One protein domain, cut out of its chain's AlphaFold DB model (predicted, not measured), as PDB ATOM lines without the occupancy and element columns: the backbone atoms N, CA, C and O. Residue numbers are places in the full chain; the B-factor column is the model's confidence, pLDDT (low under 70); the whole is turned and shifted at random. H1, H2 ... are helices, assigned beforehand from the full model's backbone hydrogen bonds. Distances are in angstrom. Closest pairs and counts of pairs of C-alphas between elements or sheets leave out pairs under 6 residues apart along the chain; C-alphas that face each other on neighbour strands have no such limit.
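Overview. This is residues 2 to 64, 74 to 93 and 105 to 125 of the 430 residues of the protein "E3 ubiquitin-protein ligase UPL1-like protein" of Cinnamomum micranthum f. kanehirae (UniProt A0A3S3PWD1). Four longer helices lie along roughly one line in a staggered slab: H5 is in the middle, H7 packs side by side with it, H3 runs close by on the other side of it, and H1 lies beyond H3, overlapping only its first turns. The short H2 bridges H1 and H5, the short H6 packs on H7, and the shorter still H4 lies beside H6 at one end of the long axis, while the link of residues 27 to 40 loops out toward the other end. The printed part has 104 residues with seven named helices, H1 to H7 in chain order, and no named strand; its class is all helix, with 68 residues in the helices. The whole is compact, with a radius of gyration of the C-alphas of 13.8 A, yet elongated in outline, spanning 44 by 29 by 21 A.

Arrangement. H5, residues 76 to 92, is the longest helix, and its centre is the nearest to the mean of the C-alphas, 4.6 A away. It touches H7, residues 114 to 125, with 14 pairs of C-alphas within 8 A; the closest C-alphas, of Gln 87 and Thr 123, are 4.3 A apart. H5 and H7 run the same way at a shallow tilt of 20 degrees. H3, residues 41 to 54, is close to H5 but not clearly touching; their closest C-alphas, of Phe 47 and Ile 82, are 7.0 A apart. H3 and H5 run opposite ways at a shallow tilt of 24 degrees. H2, residues 22 to 26, touches H5, and the closest C-alphas, of Ala 22 and Ser 78, are 4.8 A apart. H1, residues 4 to 14, touches H3 at residues 42 to 46 of H3 alone, with the C-alphas of Ile 10 and Leu 43 closest at 5.8 A. H1 and H3 run the same way at a shallow tilt of 13 degrees. H1 and H2 only just touch, with 3 pairs of C-alphas within 8 A, the closest those of Val 13 and Pro 24 at 5.8 A. H6, residues 105 to 109, touches H7 at residues 116 to 121 of H7 alone; the closest C-alphas, of Leu 109 and Val 117, are 5.0 A apart. H4, residues 59 to 62, and H6 only just touch, with 3 pairs of C-alphas within 8 A, the closest those of Leu 61 and Leu 107 at 5.3 A. Among the pairs that are apart are H1 and H5, H1 and H7, and H3 and H7. In H1, H2, H3, H5, H6 and H7 every O i to N i+4 pair is within hydrogen-bond range; H4 is too short for such a pair, and its 1 O i to N i+3 pair is within range.

Along the chain. H5 measures 24.6 A from C-alpha 76 at (-13.657, -32.094, -23.994) to C-alpha 92. H3 measures 19.9 A, H7 16.1 A and H1 15.2 A from first to last C-alpha. H1 begins at C-alpha 4, (-32.497, -10.561, -34.809), and H7 ends at C-alpha 125, (-27.742, -38.577, -36.891). The short helices H6, H2 and H4 measure 6.1 A, 5.9 A and 4.9 A.

Size, cuts and confidence. The two C-alphas farthest apart, of Ser 33 and Ser 64, are 44.3 A apart. Residues 65 to 73 are not printed, and C-alphas 64 and 74 are 16.5 A apart across that cut; residues 94 to 104 are not printed either, and C-alphas 93 and 105 are 19.2 A apart. Of the links that are printed whole, H2 to H3 is long with 14 residues, H1 to H2 is short with 7, and H3 to H4 and H6 to H7 are tight with 4 each. The mean pLDDT of the printed part is 92.8, and no printed residue is under 70.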
ATOM      1  N   GLN A   2     -31.587 -12.246 -41.741       76.62
ATOM      2  CA  GLN A   2     -31.394 -13.120 -40.582       76.62
ATOM      3  C   GLN A   2     -32.229 -12.616 -39.386       76.62
ATOM      4  O   GLN A   2     -32.221 -11.411 -39.131       76.62
ATOM      5  N   PRO A   3     -32.939 -13.488 -38.643       87.12
ATOM      6  CA  PRO A   3     -33.724 -13.080 -37.480       87.12
ATOM      7  C   PRO A   3     -32.857 -12.434 -36.385       87.12
ATOM      8  O   PRO A   3     -31.787 -12.966 -36.073       87.12
ATOM      9  N   PRO A   4     -33.314 -11.344 -35.739       88.12
ATOM     10  CA  PRO A   4     -32.497 -10.561 -34.809       88.12
ATOM     11  C   PRO A   4     -32.059 -11.360 -33.576       88.12
ATOM     12  O   PRO A   4     -30.917 -11.233 -33.149       88.12
ATOM     13  N   LYS A   5     -32.918 -12.248 -33.052       89.38
ATOM     14  CA  LYS A   5     -32.574 -13.136 -31.928       89.38
ATOM     15  C   LYS A   5     -31.459 -14.132 -32.272       89.38
ATOM     16  O   LYS A   5     -30.612 -14.405 -31.432       89.38
ATOM     17  N   ILE A   6     -31.459 -14.667 -33.498       90.75
ATOM     18  CA  ILE A   6     -30.403 -15.577 -33.973       90.75
ATOM     19  C   ILE A   6     -29.105 -14.789 -34.132       90.75
ATOM     20  O   ILE A   6     -28.072 -15.195 -33.614       90.75
ATOM     21  N   LYS A   7     -29.174 -13.625 -34.789       92.25
ATOM     22  CA  LYS A   7     -28.011 -12.758 -34.987       92.25
ATOM     23  C   LYS A   7     -27.366 -12.350 -33.657       92.25
ATOM     24  O   LYS A   7     -26.166 -12.513 -33.506       92.25
ATOM     25  N   ALA A   8     -28.155 -11.906 -32.677       92.44
ATOM     26  CA  ALA A   8     -27.647 -11.504 -31.365       92.44
ATOM     27  C   ALA A   8     -26.925 -12.646 -30.627       92.44
ATOM     28  O   ALA A   8     -25.882 -12.420 -30.017       92.44
ATOM     29  N   PHE A   9     -27.454 -13.873 -30.701       93.75
ATOM     30  CA  PHE A   9     -26.792 -15.044 -30.123       93.75
ATOM     31  C   PHE A   9     -25.465 -15.349 -30.827       93.75
ATOM     32  O   PHE A   9     -24.445 -15.531 -30.170       93.75
ATOM     33  N   ILE A  10     -25.460 -15.350 -32.160       94.38
ATOM     34  CA  ILE A  10     -24.257 -15.615 -32.954       94.38
ATOM     35  C   ILE A  10     -23.183 -14.556 -32.695       94.38
ATOM     36  O   ILE A  10     -22.038 -14.909 -32.429       94.38
ATOM     37  N   ASP A  11     -23.554 -13.276 -32.687       94.38
ATOM     38  CA  ASP A  11     -22.635 -12.174 -32.398       94.38
ATOM     39  C   ASP A  11     -22.042 -12.294 -30.983       94.38
ATOM     40  O   ASP A  11     -20.879 -11.958 -30.775       94.38
ATOM     41  N   LYS A  12     -22.811 -12.794 -30.002       93.69
ATOM     42  CA  LYS A  12     -22.315 -13.068 -28.643       93.69
ATOM     43  C   LYS A  12     -21.259 -14.178 -28.638       93.69
ATOM     44  O   LYS A  12     -20.231 -14.022 -27.986       93.69
ATOM     45  N   VAL A  13     -21.507 -15.280 -29.349       94.31
ATOM     46  CA  VAL A  13     -20.560 -16.405 -29.424       94.31
ATOM     47  C   VAL A  13     -19.284 -15.980 -30.150       94.31
ATOM     48  O   VAL A  13     -18.207 -16.149 -29.600       94.31
ATOM     49  N   ILE A  14     -19.398 -15.346 -31.321       94.12
ATOM     50  CA  ILE A  14     -18.242 -14.945 -32.144       94.12
ATOM     51  C   ILE A  14     -17.338 -13.927 -31.429       94.12
ATOM     52  O   ILE A  14     -16.130 -13.923 -31.643       94.12
ATOM     53  N   LYS A  15     -17.902 -13.052 -30.585       92.38
ATOM     54  CA  LYS A  15     -17.122 -12.091 -29.783       92.38
ATOM     55  C   LYS A  15     -16.404 -12.727 -28.592       92.38
ATOM     56  O   LYS A  15     -15.551 -12.071 -28.000       92.38
ATOM     57  N   SER A  16     -16.779 -13.943 -28.203       91.00
ATOM     58  CA  SER A  16     -16.143 -14.639 -27.087       91.00
ATOM     59  C   SER A  16     -14.810 -15.247 -27.548       91.00
ATOM     60  O   SER A  16     -14.727 -15.721 -28.684       91.00
ATOM     61  N   PRO A  17     -13.759 -15.252 -26.710       89.62
ATOM     62  CA  PRO A  17     -12.519 -15.955 -27.025       89.62
ATOM     63  C   PRO A  17     -12.766 -17.446 -27.293       89.62
ATOM     64  O   PRO A  17     -13.629 -18.053 -26.660       89.62
ATOM     65  N   LEU A  18     -11.976 -18.058 -28.184       87.75
ATOM     66  CA  LEU A  18     -12.149 -19.471 -28.554       87.75
ATOM     67  C   LEU A  18     -12.047 -20.421 -27.349       87.75
ATOM     68  O   LEU A  18     -12.840 -21.351 -27.251       87.75
ATOM     69  N   HIS A  19     -11.141 -20.164 -26.401       86.56
ATOM     70  CA  HIS A  19     -10.990 -20.995 -25.198       86.56
ATOM     71  C   HIS A  19     -12.223 -20.957 -24.276       86.56
ATOM     72  O   HIS A  19     -12.518 -21.944 -23.609       86.56
ATOM     73  N   ASP A  20     -12.994 -19.867 -24.316       90.88
ATOM     74  CA  ASP A  20     -14.192 -19.646 -23.499       90.88
ATOM     75  C   ASP A  20     -15.498 -19.934 -24.254       90.88
ATOM     76  O   ASP A  20     -16.590 -19.656 -23.751       90.88
ATOM     77  N   ILE A  21     -15.423 -20.525 -25.453       93.50
ATOM     78  CA  ILE A  21     -16.587 -20.764 -26.320       93.50
ATOM     79  C   ILE A  21     -17.689 -21.582 -25.628       93.50
ATOM     80  O   ILE A  21     -18.873 -21.395 -25.909       93.50
ATOM     81  N   ALA A  22     -17.337 -22.443 -24.669       92.69
ATOM     82  CA  ALA A  22     -18.296 -23.232 -23.899       92.69
ATOM     83  C   ALA A  22     -19.273 -22.363 -23.083       92.69
ATOM     84  O   ALA A  22     -20.436 -22.736 -22.916       92.69
ATOM     85  N   ILE A  23     -18.838 -21.193 -22.600       92.56
ATOM     86  CA  ILE A  23     -19.623 -20.317 -21.719       92.56
ATOM     87  C   ILE A  23     -20.893 -19.810 -22.420       92.56
ATOM     88  O   ILE A  23     -21.990 -20.104 -21.931       92.56
ATOM     89  N   PRO A  24     -20.822 -19.096 -23.564       93.19
ATOM     90  CA  PRO A  24     -22.021 -18.633 -24.255       93.19
ATOM     91  C   PRO A  24     -22.863 -19.785 -24.826       93.19
ATOM     92  O   PRO A  24     -24.074 -19.609 -24.972       93.19
ATOM     93  N   LEU A  25     -22.262 -20.946 -25.116       94.81
ATOM     94  CA  LEU A  25     -22.971 -22.117 -25.639       94.81
ATOM     95  C   LEU A  25     -23.749 -22.884 -24.566       94.81
ATOM     96  O   LEU A  25     -24.810 -23.421 -24.879       94.81
ATOM     97  N   SER A  26     -23.281 -22.914 -23.315       92.62
ATOM     98  CA  SER A  26     -23.892 -23.682 -22.214       92.62
ATOM     99  C   SER A  26     -25.375 -23.355 -21.984       92.62
ATOM    100  O   SER A  26     -26.188 -24.257 -21.755       92.62
ATOM    101  N   GLY A  27     -25.757 -22.086 -22.149       89.25
ATOM    102  CA  GLY A  27     -27.132 -21.603 -22.001       89.25
ATOM    103  C   GLY A  27     -28.009 -21.729 -23.250       89.25
ATOM    104  O   GLY A  27     -29.172 -21.336 -23.197       89.25
ATOM    105  N   PHE A  28     -27.489 -22.235 -24.373       93.56
ATOM    106  CA  PHE A  28     -28.266 -22.332 -25.606       93.56
ATOM    107  C   PHE A  28     -29.438 -23.310 -25.460       93.56
ATOM    108  O   PHE A  28     -29.260 -24.468 -25.079       93.56
ATOM    109  N   ARG A  29     -30.635 -22.840 -25.815       91.06
ATOM    110  CA  ARG A  29     -31.852 -23.643 -25.954       91.06
ATOM    111  C   ARG A  29     -32.563 -23.251 -27.240       91.06
ATOM    112  O   ARG A  29     -32.497 -22.101 -27.679       91.06
ATOM    113  N   TRP A  30     -33.243 -24.213 -27.853       92.31
ATOM    114  CA  TRP A  30     -34.021 -23.944 -29.052       92.31
ATOM    115  C   TRP A  30     -35.328 -23.226 -28.697       92.31
ATOM    116  O   TRP A  30     -36.262 -23.835 -28.185       92.31
ATOM    117  N   GLU A  31     -35.399 -21.927 -28.984       88.56
ATOM    118  CA  GLU A  31     -36.579 -21.076 -28.738       88.56
ATOM    119  C   GLU A  31     -37.186 -20.525 -30.041       88.56
ATOM    120  O   GLU A  31     -37.962 -19.566 -30.051       88.56
ATOM    121  N   TYR A  32     -36.784 -21.092 -31.177       85.75
ATOM    122  CA  TYR A  32     -37.150 -20.608 -32.503       85.75
ATOM    123  C   TYR A  32     -38.248 -21.497 -33.093       85.75
ATOM    124  O   TYR A  32     -38.282 -22.696 -32.855       85.75
ATOM    125  N   SER A  33     -39.161 -20.933 -33.883       80.56
ATOM    126  CA  SER A  33     -40.242 -21.718 -34.488       80.56
ATOM    127  C   SER A  33     -39.727 -22.564 -35.657       80.56
ATOM    128  O   SER A  33     -39.395 -23.734 -35.506       80.56
ATOM    129  N   LYS A  34     -39.619 -21.964 -36.846       81.50
ATOM    130  CA  LYS A  34     -39.123 -22.635 -38.049       81.50
ATOM    131  C   LYS A  34     -37.635 -22.352 -38.228       81.50
ATOM    132  O   LYS A  34     -37.243 -21.228 -38.550       81.50
ATOM    133  N   GLY A  35     -36.811 -23.382 -38.044       85.00
ATOM    134  CA  GLY A  35     -35.377 -23.309 -38.297       85.00
ATOM    135  C   GLY A  35     -35.068 -23.131 -39.784       85.00
ATOM    136  O   GLY A  35     -35.700 -23.735 -40.649       85.00
ATOM    137  N   ASN A  36     -34.076 -22.296 -40.091       89.69
ATOM    138  CA  ASN A  36     -33.458 -22.216 -41.411       89.69
ATOM    139  C   ASN A  36     -31.943 -22.251 -41.212       89.69
ATOM    140  O   ASN A  36     -31.374 -21.316 -40.646       89.69
ATOM    141  N   PHE A  37     -31.299 -23.313 -41.697       91.31
ATOM    142  CA  PHE A  37     -29.871 -23.553 -41.488       91.31
ATOM    143  C   PHE A  37     -28.990 -22.415 -42.027       91.31
ATOM    144  O   PHE A  37     -27.951 -22.104 -41.449       91.31
ATOM    145  N   HIS A  38     -29.418 -21.710 -43.082       91.56
ATOM    146  CA  HIS A  38     -28.659 -20.585 -43.639       91.56
ATOM    147  C   HIS A  38     -28.446 -19.449 -42.632       91.56
ATOM    148  O   HIS A  38     -27.421 -18.776 -42.696       91.56
ATOM    149  N   HIS A  39     -29.366 -19.261 -41.681       92.44
ATOM    150  CA  HIS A  39     -29.223 -18.261 -40.620       92.44
ATOM    151  C   HIS A  39     -28.167 -18.635 -39.576       92.44
ATOM    152  O   HIS A  39     -27.733 -17.764 -38.830       92.44
ATOM    153  N   TRP A  40     -27.756 -19.901 -39.520       93.81
ATOM    154  CA  TRP A  40     -26.792 -20.416 -38.550       93.81
ATOM    155  C   TRP A  40     -25.392 -20.595 -39.140       93.81
ATOM    156  O   TRP A  40     -24.445 -20.800 -38.390       93.81
ATOM    157  N   ARG A  41     -25.222 -20.450 -40.464       93.50
ATOM    158  CA  ARG A  41     -23.923 -20.597 -41.147       93.50
ATOM    159  C   ARG A  41     -22.762 -19.836 -40.488       93.50
ATOM    160  O   ARG A  41     -21.710 -20.452 -40.349       93.50
ATOM    161  N   PRO A  42     -22.904 -18.566 -40.049       94.56
ATOM    162  CA  PRO A  42     -21.784 -17.868 -39.414       94.56
ATOM    163  C   PRO A  42     -21.323 -18.532 -38.109       94.56
ATOM    164  O   PRO A  42     -20.132 -18.546 -37.820       94.56
ATOM    165  N   LEU A  43     -22.246 -19.133 -37.350       95.44
ATOM    166  CA  LEU A  43     -21.913 -19.888 -36.141       95.44
ATOM    167  C   LEU A  43     -21.145 -21.171 -36.472       95.44
ATOM    168  O   LEU A  43     -20.131 -21.454 -35.850       95.44
ATOM    169  N   PHE A  44     -21.593 -21.916 -37.487       95.44
ATOM    170  CA  PHE A  44     -20.910 -23.135 -37.932       95.44
ATOM    171  C   PHE A  44     -19.519 -22.841 -38.509       95.44
ATOM    172  O   PHE A  44     -18.611 -23.635 -38.309       95.44
ATOM    173  N   LEU A  45     -19.319 -21.691 -39.162       94.44
ATOM    174  CA  LEU A  45     -17.990 -21.254 -39.605       94.44
ATOM    175  C   LEU A  45     -17.064 -20.929 -38.420       94.44
ATOM    176  O   LEU A  45     -15.866 -21.201 -38.460       94.44
ATOM    177  N   HIS A  46     -17.615 -20.368 -37.344       95.25
ATOM    178  CA  HIS A  46     -16.858 -20.148 -36.116       95.25
ATOM    179  C   HIS A  46     -16.497 -21.474 -35.424       95.25
ATOM    180  O   HIS A  46     -15.367 -21.634 -34.970       95.25
ATOM    181  N   PHE A  47     -17.402 -22.460 -35.421       96.38
ATOM    182  CA  PHE A  47     -17.099 -23.821 -34.956       96.38
ATOM    183  C   PHE A  47     -16.040 -24.513 -35.821       96.38
ATOM    184  O   PHE A  47     -15.136 -25.138 -35.282       96.38
ATOM    185  N   ASP A  48     -16.094 -24.348 -37.145       95.19
ATOM    186  CA  ASP A  48     -15.053 -24.822 -38.067       95.19
ATOM    187  C   ASP A  48     -13.684 -24.211 -37.735       95.19
ATOM    188  O   ASP A  48     -12.683 -24.921 -37.687       95.19
ATOM    189  N   THR A  49     -13.646 -22.915 -37.411       94.56
ATOM    190  CA  THR A  49     -12.419 -22.250 -36.946       94.56
ATOM    191  C   THR A  49     -11.911 -22.885 -35.649       94.56
ATOM    192  O   THR A  49     -10.731 -23.209 -35.554       94.56
ATOM    193  N   TYR A  50     -12.796 -23.128 -34.677       95.62
ATOM    194  CA  TYR A  50     -12.437 -23.792 -33.421       95.62
ATOM    195  C   TYR A  50     -11.851 -25.194 -33.655       95.62
ATOM    196  O   TYR A  50     -10.796 -25.518 -33.110       95.62
ATOM    197  N   PHE A  51     -12.501 -26.021 -34.482       96.00
ATOM    198  CA  PHE A  51     -12.015 -27.367 -34.789       96.00
ATOM    199  C   PHE A  51     -10.672 -27.340 -35.521       96.00
ATOM    200  O   PHE A  51      -9.771 -28.089 -35.151       96.00
ATOM    201  N   LYS A  52     -10.476 -26.421 -36.470       94.19
ATOM    202  CA  LYS A  52      -9.180 -26.245 -37.141       94.19
ATOM    203  C   LYS A  52      -8.061 -25.873 -36.176       94.19
ATOM    204  O   LYS A  52      -6.952 -26.371 -36.323       94.19
ATOM    205  N   THR A  53      -8.347 -25.033 -35.184       93.00
ATOM    206  CA  THR A  53      -7.351 -24.604 -34.194       93.00
ATOM    207  C   THR A  53      -7.041 -25.682 -33.154       93.00
ATOM    208  O   THR A  53      -5.883 -25.832 -32.782       93.00
ATOM    209  N   HIS A  54      -8.044 -26.422 -32.673       91.56
ATOM    210  CA  HIS A  54      -7.892 -27.283 -31.490       91.56
ATOM    211  C   HIS A  54      -8.031 -28.791 -31.746       91.56
ATOM    212  O   HIS A  54      -7.734 -29.578 -30.850       91.56
ATOM    213  N   VAL A  55      -8.501 -29.211 -32.925       92.56
ATOM    214  CA  VAL A  55      -8.807 -30.619 -33.243       92.56
ATOM    215  C   VAL A  55      -8.040 -31.107 -34.473       92.56
ATOM    216  O   VAL A  55      -7.496 -32.203 -34.436       92.56
ATOM    217  N   SER A  56      -7.929 -30.319 -35.545       91.31
ATOM    218  CA  SER A  56      -7.347 -30.797 -36.813       91.31
ATOM    219  C   SER A  56      -5.853 -31.141 -36.763       91.31
ATOM    220  O   SER A  56      -5.401 -31.952 -37.564       91.31
ATOM    221  N   CYS A  57      -5.084 -30.554 -35.842       86.19
ATOM    222  CA  CYS A  57      -3.639 -30.793 -35.714       86.19
ATOM    223  C   CYS A  57      -3.283 -31.901 -34.708       86.19
ATOM    224  O   CYS A  57      -2.112 -32.091 -34.400       86.19
ATOM    225  N   ARG A  58      -4.282 -32.593 -34.155       88.88
ATOM    226  CA  ARG A  58      -4.105 -33.537 -33.051       88.88
ATOM    227  C   ARG A  58      -3.665 -34.918 -33.532       88.88
ATOM    228  O   ARG A  58      -4.417 -35.615 -34.210       88.88
ATOM    229  N   GLU A  59      -2.462 -35.329 -33.140       86.88
ATOM    230  CA  GLU A  59      -1.866 -36.619 -33.520       86.88
ATOM    231  C   GLU A  59      -2.655 -37.826 -32.988       86.88
ATOM    232  O   GLU A  59      -2.755 -38.840 -33.685       86.88
ATOM    233  N   ASP A  60      -3.263 -37.696 -31.801       86.88
ATOM    234  CA  ASP A  60      -4.130 -38.700 -31.170       86.88
ATOM    235  C   ASP A  60      -5.399 -38.980 -31.983       86.88
ATOM    236  O   ASP A  60      -5.863 -40.115 -32.018       86.88
ATOM    237  N   LEU A  61      -5.933 -37.978 -32.685       90.44
ATOM    238  CA  LEU A  61      -7.121 -38.133 -33.533       90.44
ATOM    239  C   LEU A  61      -6.778 -38.498 -34.980       90.44
ATOM    240  O   LEU A  61      -7.592 -39.099 -35.677       90.44
ATOM    241  N   LEU A  62      -5.576 -38.141 -35.438       89.75
ATOM    242  CA  LEU A  62      -5.076 -38.490 -36.769       89.75
ATOM    243  C   LEU A  62      -4.598 -39.947 -36.865       89.75
ATOM    244  O   LEU A  62      -4.390 -40.434 -37.974       89.75
ATOM    245  N   LEU A  63      -4.415 -40.635 -35.728       86.31
ATOM    246  CA  LEU A  63      -3.889 -42.008 -35.659       86.31
ATOM    247  C   LEU A  63      -2.552 -42.148 -36.414       86.31
ATOM    248  O   LEU A  63      -2.301 -43.121 -37.137       86.31
ATOM    249  N   SER A  64      -1.713 -41.118 -36.286       80.94
ATOM    250  CA  SER A  64      -0.412 -41.027 -36.955       80.94
ATOM    251  C   SER A  64       0.620 -41.989 -36.349       80.94
ATOM    252  O   SER A  64       0.399 -42.556 -35.284       80.94
ATOM    253  N   PHE A  74      -7.114 -32.596 -24.252       90.19
ATOM    254  CA  PHE A  74      -8.230 -32.467 -25.183       90.19
ATOM    255  C   PHE A  74      -9.329 -31.567 -24.586       90.19
ATOM    256  O   PHE A  74      -9.787 -31.824 -23.467       90.19
ATOM    257  N   PRO A  75      -9.816 -30.533 -25.305       92.88
ATOM    258  CA  PRO A  75     -10.806 -29.597 -24.778       92.88
ATOM    259  C   PRO A  75     -12.229 -30.189 -24.801       92.88
ATOM    260  O   PRO A  75     -13.132 -29.679 -25.474       92.88
ATOM    261  N   LYS A  76     -12.438 -31.269 -24.032       94.38
ATOM    262  CA  LYS A  76     -13.657 -32.094 -23.994       94.38
ATOM    263  C   LYS A  76     -14.923 -31.259 -23.836       94.38
ATOM    264  O   LYS A  76     -15.839 -31.365 -24.646       94.38
ATOM    265  N   ASN A  77     -14.976 -30.405 -22.812       95.00
ATOM    266  CA  ASN A  77     -16.182 -29.636 -22.496       95.00
ATOM    267  C   ASN A  77     -16.591 -28.697 -23.645       95.00
ATOM    268  O   ASN A  77     -17.758 -28.656 -24.023       95.00
ATOM    269  N   SER A  78     -15.635 -27.979 -24.239       95.44
ATOM    270  CA  SER A  78     -15.906 -27.073 -25.360       95.44
ATOM    271  C   SER A  78     -16.410 -27.826 -26.588       95.44
ATOM    272  O   SER A  78     -17.407 -27.416 -27.181       95.44
ATOM    273  N   VAL A  79     -15.793 -28.965 -26.923       96.88
ATOM    274  CA  VAL A  79     -16.238 -29.814 -28.039       96.88
ATOM    275  C   VAL A  79     -17.648 -30.355 -27.793       96.88
ATOM    276  O   VAL A  79     -18.498 -30.233 -28.674       96.88
ATOM    277  N   LEU A  80     -17.946 -30.861 -26.591       97.31
ATOM    278  CA  LEU A  80     -19.290 -31.336 -26.239       97.31
ATOM    279  C   LEU A  80     -20.348 -30.228 -26.347       97.31
ATOM    280  O   LEU A  80     -21.437 -30.468 -26.868       97.31
ATOM    281  N   GLN A  81     -20.044 -29.004 -25.904       97.00
ATOM    282  CA  GLN A  81     -20.974 -27.878 -26.037       97.00
ATOM    283  C   GLN A  81     -21.201 -27.479 -27.498       97.00
ATOM    284  O   GLN A  81     -22.342 -27.208 -27.879       97.00
ATOM    285  N   ILE A  82     -20.146 -27.470 -28.318       97.44
ATOM    286  CA  ILE A  82     -20.253 -27.206 -29.759       97.44
ATOM    287  C   ILE A  82     -21.148 -28.264 -30.416       97.44
ATOM    288  O   ILE A  82     -22.136 -27.899 -31.054       97.44
ATOM    289  N   LEU A  83     -20.868 -29.553 -30.198       97.88
ATOM    290  CA  LEU A  83     -21.646 -30.665 -30.756       97.88
ATOM    291  C   LEU A  83     -23.116 -30.607 -30.323       97.88
ATOM    292  O   LEU A  83     -24.002 -30.668 -31.168       97.88
ATOM    293  N   ARG A  84     -23.399 -30.358 -29.038       97.56
ATOM    294  CA  ARG A  84     -24.773 -30.206 -28.525       97.56
ATOM    295  C   ARG A  84     -25.546 -29.096 -29.244       97.56
ATOM    296  O   ARG A  84     -26.715 -29.266 -29.603       97.56
ATOM    297  N   VAL A  85     -24.913 -27.938 -29.445       97.25
ATOM    298  CA  VAL A  85     -25.537 -26.806 -30.148       97.25
ATOM    299  C   VAL A  85     -25.711 -27.119 -31.634       97.25
ATOM    300  O   VAL A  85     -26.775 -26.836 -32.188       97.25
ATOM    301  N   MET A  86     -24.722 -27.757 -32.271       97.12
ATOM    302  CA  MET A  86     -24.825 -28.229 -33.654       97.12
ATOM    303  C   MET A  86     -25.995 -29.200 -33.821       97.12
ATOM    304  O   MET A  86     -26.850 -28.953 -34.670       97.12
ATOM    305  N   GLN A  87     -26.077 -30.241 -32.990       96.31
ATOM    306  CA  GLN A  87     -27.168 -31.214 -32.975       96.31
ATOM    307  C   GLN A  87     -28.521 -30.509 -32.860       96.31
ATOM    308  O   GLN A  87     -29.368 -30.663 -33.736       96.31
ATOM    309  N   THR A  88     -28.695 -29.657 -31.844       95.31
ATOM    310  CA  THR A  88     -29.956 -28.941 -31.600       95.31
ATOM    311  C   THR A  88     -30.387 -28.115 -32.820       95.31
ATOM    312  O   THR A  88     -31.557 -28.118 -33.209       95.31
ATOM    313  N   ILE A  89     -29.453 -27.406 -33.462       94.94
ATOM    314  CA  ILE A  89     -29.750 -26.612 -34.663       94.94
ATOM    315  C   ILE A  89     -30.100 -27.519 -35.847       94.94
ATOM    316  O   ILE A  89     -31.035 -27.221 -36.596       94.94
ATOM    317  N   LEU A  90     -29.358 -28.613 -36.031       93.81
ATOM    318  CA  LEU A  90     -29.564 -29.559 -37.123       93.81
ATOM    319  C   LEU A  90     -30.898 -30.297 -36.979       93.81
ATOM    320  O   LEU A  90     -31.610 -30.427 -37.968       93.81
ATOM    321  N   GLU A  91     -31.311 -30.711 -35.787       91.69
ATOM    322  CA  GLU A  91     -32.614 -31.356 -35.565       91.69
ATOM    323  C   GLU A  91     -33.783 -30.456 -35.990       91.69
ATOM    324  O   GLU A  91     -34.738 -30.923 -36.613       91.69
ATOM    325  N   ASN A  92     -33.667 -29.148 -35.747       91.25
ATOM    326  CA  ASN A  92     -34.750 -28.191 -35.969       91.25
ATOM    327  C   ASN A  92     -34.714 -27.469 -37.335       91.25
ATOM    328  O   ASN A  92     -35.622 -26.695 -37.656       91.25
ATOM    329  N   CYS A  93     -33.690 -27.691 -38.167       89.81
ATOM    330  CA  CYS A  93     -33.561 -27.049 -39.482       89.81
ATOM    331  C   CYS A  93     -33.737 -28.059 -40.633       89.81
ATOM    332  O   CYS A  93     -32.930 -28.966 -40.768       89.81
ATOM    333  N   PHE A 105     -15.816 -34.313 -37.946       96.00
ATOM    334  CA  PHE A 105     -16.470 -35.470 -37.340       96.00
ATOM    335  C   PHE A 105     -15.655 -36.745 -37.536       96.00
ATOM    336  O   PHE A 105     -15.612 -37.560 -36.623       96.00
ATOM    337  N   GLN A 106     -14.974 -36.907 -38.676       94.69
ATOM    338  CA  GLN A 106     -14.093 -38.056 -38.895       94.69
ATOM    339  C   GLN A 106     -12.996 -38.130 -37.821       94.69
ATOM    340  O   GLN A 106     -12.783 -39.193 -37.243       94.69
ATOM    341  N   LEU A 107     -12.374 -36.991 -37.490       95.00
ATOM    342  CA  LEU A 107     -11.383 -36.899 -36.412       95.00
ATOM    343  C   LEU A 107     -11.997 -37.175 -35.036       95.00
ATOM    344  O   LEU A 107     -11.439 -37.923 -34.241       95.00
ATOM    345  N   LEU A 108     -13.170 -36.607 -34.744       97.00
ATOM    346  CA  LEU A 108     -13.827 -36.796 -33.448       97.00
ATOM    347  C   LEU A 108     -14.285 -38.246 -33.215       97.00
ATOM    348  O   LEU A 108     -14.263 -38.709 -32.076       97.00
ATOM    349  N   LEU A 109     -14.641 -38.992 -34.268       97.12
ATOM    350  CA  LEU A 109     -14.941 -40.427 -34.172       97.12
ATOM    351  C   LEU A 109     -13.719 -41.263 -33.752       97.12
ATOM    352  O   LEU A 109     -13.898 -42.357 -33.207       97.12
ATOM    353  N   ALA A 110     -12.498 -40.773 -33.996       95.19
ATOM    354  CA  ALA A 110     -11.249 -41.415 -33.584       95.19
ATOM    355  C   ALA A 110     -10.879 -41.146 -32.115       95.19
ATOM    356  O   ALA A 110      -9.922 -41.730 -31.617       95.19
ATOM    357  N   SER A 111     -11.645 -40.315 -31.398       94.88
ATOM    358  CA  SER A 111     -11.435 -40.093 -29.966       94.88
ATOM    359  C   SER A 111     -11.580 -41.395 -29.163       94.88
ATOM    360  O   SER A 111     -12.448 -42.231 -29.446       94.88
ATOM    361  N   THR A 112     -10.744 -41.548 -28.136       91.75
ATOM    362  CA  THR A 112     -10.853 -42.615 -27.127       91.75
ATOM    363  C   THR A 112     -11.964 -42.337 -26.112       91.75
ATOM    364  O   THR A 112     -12.426 -43.247 -25.430       91.75
ATOM    365  N   ASP A 113     -12.454 -41.095 -26.036       94.31
ATOM    366  CA  ASP A 113     -13.530 -40.717 -25.127       94.31
ATOM    367  C   ASP A 113     -14.908 -41.082 -25.719       94.31
ATOM    368  O   ASP A 113     -15.336 -40.473 -26.712       94.31
ATOM    369  N   PRO A 114     -15.654 -42.026 -25.111       95.56
ATOM    370  CA  PRO A 114     -16.941 -42.464 -25.641       95.56
ATOM    371  C   PRO A 114     -17.987 -41.341 -25.668       95.56
ATOM    372  O   PRO A 114     -18.875 -41.374 -26.520       95.56
ATOM    373  N   ASP A 115     -17.891 -40.324 -24.802       97.00
ATOM    374  CA  ASP A 115     -18.836 -39.201 -24.802       97.00
ATOM    375  C   ASP A 115     -18.671 -38.324 -26.049       97.00
ATOM    376  O   ASP A 115     -19.656 -37.825 -26.597       97.00
ATOM    377  N   ILE A 116     -17.433 -38.155 -26.527       97.69
ATOM    378  CA  ILE A 116     -17.136 -37.395 -27.749       97.69
ATOM    379  C   ILE A 116     -17.641 -38.143 -28.978       97.69
ATOM    380  O   ILE A 116     -18.280 -37.539 -29.846       97.69
ATOM    381  N   VAL A 117     -17.411 -39.457 -29.034       97.94
ATOM    382  CA  VAL A 117     -17.902 -40.311 -30.124       97.94
ATOM    383  C   VAL A 117     -19.434 -40.313 -30.150       97.94
ATOM    384  O   VAL A 117     -20.028 -40.114 -31.210       97.94
ATOM    385  N   LEU A 118     -20.085 -40.448 -28.988       97.94
ATOM    386  CA  LEU A 118     -21.543 -40.375 -28.862       97.94
ATOM    387  C   LEU A 118     -22.097 -39.036 -29.345       97.94
ATOM    388  O   LEU A 118     -22.947 -39.024 -30.232       97.94
ATOM    389  N   ALA A 119     -21.599 -37.915 -28.819       98.31
ATOM    390  CA  ALA A 119     -22.074 -36.586 -29.206       98.31
ATOM    391  C   ALA A 119     -21.855 -36.308 -30.705       98.31
ATOM    392  O   ALA A 119     -22.676 -35.659 -31.362       98.31
ATOM    393  N   THR A 120     -20.767 -36.837 -31.271       98.44
ATOM    394  CA  THR A 120     -20.475 -36.762 -32.707       98.44
ATOM    395  C   THR A 120     -21.510 -37.530 -33.520       98.44
ATOM    396  O   THR A 120     -22.087 -36.981 -34.459       98.44
ATOM    397  N   LEU A 121     -21.802 -38.775 -33.140       98.44
ATOM    398  CA  LEU A 121     -22.794 -39.610 -33.812       98.44
ATOM    399  C   LEU A 121     -24.228 -39.087 -33.652       98.44
ATOM    400  O   LEU A 121     -24.998 -39.141 -34.608       98.44
ATOM    401  N   GLU A 122     -24.590 -38.530 -32.496       97.81
ATOM    402  CA  GLU A 122     -25.884 -37.864 -32.278       97.81
ATOM    403  C   GLU A 122     -26.027 -36.632 -33.190       97.81
ATOM    404  O   GLU A 122     -27.055 -36.446 -33.847       97.81
ATOM    405  N   THR A 123     -24.957 -35.841 -33.332       97.56
ATOM    406  CA  THR A 123     -24.916 -34.696 -34.257       97.56
ATOM    407  C   THR A 123     -25.011 -35.136 -35.721       97.56
ATOM    408  O   THR A 123     -25.755 -34.537 -36.503       97.56
ATOM    409  N   LEU A 124     -24.299 -36.198 -36.108       97.31
ATOM    410  CA  LEU A 124     -24.375 -36.778 -37.451       97.31
ATOM    411  C   LEU A 124     -25.763 -37.358 -37.736       97.31
ATOM    412  O   LEU A 124     -26.308 -37.118 -38.809       97.31
ATOM    413  N   SER A 125     -26.379 -38.047 -36.773       96.12
ATOM    414  CA  SER A 125     -27.742 -38.577 -36.891       96.12
ATOM    415  C   SER A 125     -28.736 -37.444 -37.133       96.12
ATOM    416  O   SER A 125     -29.539 -37.495 -38.069       96.12
TER     417      SER A 125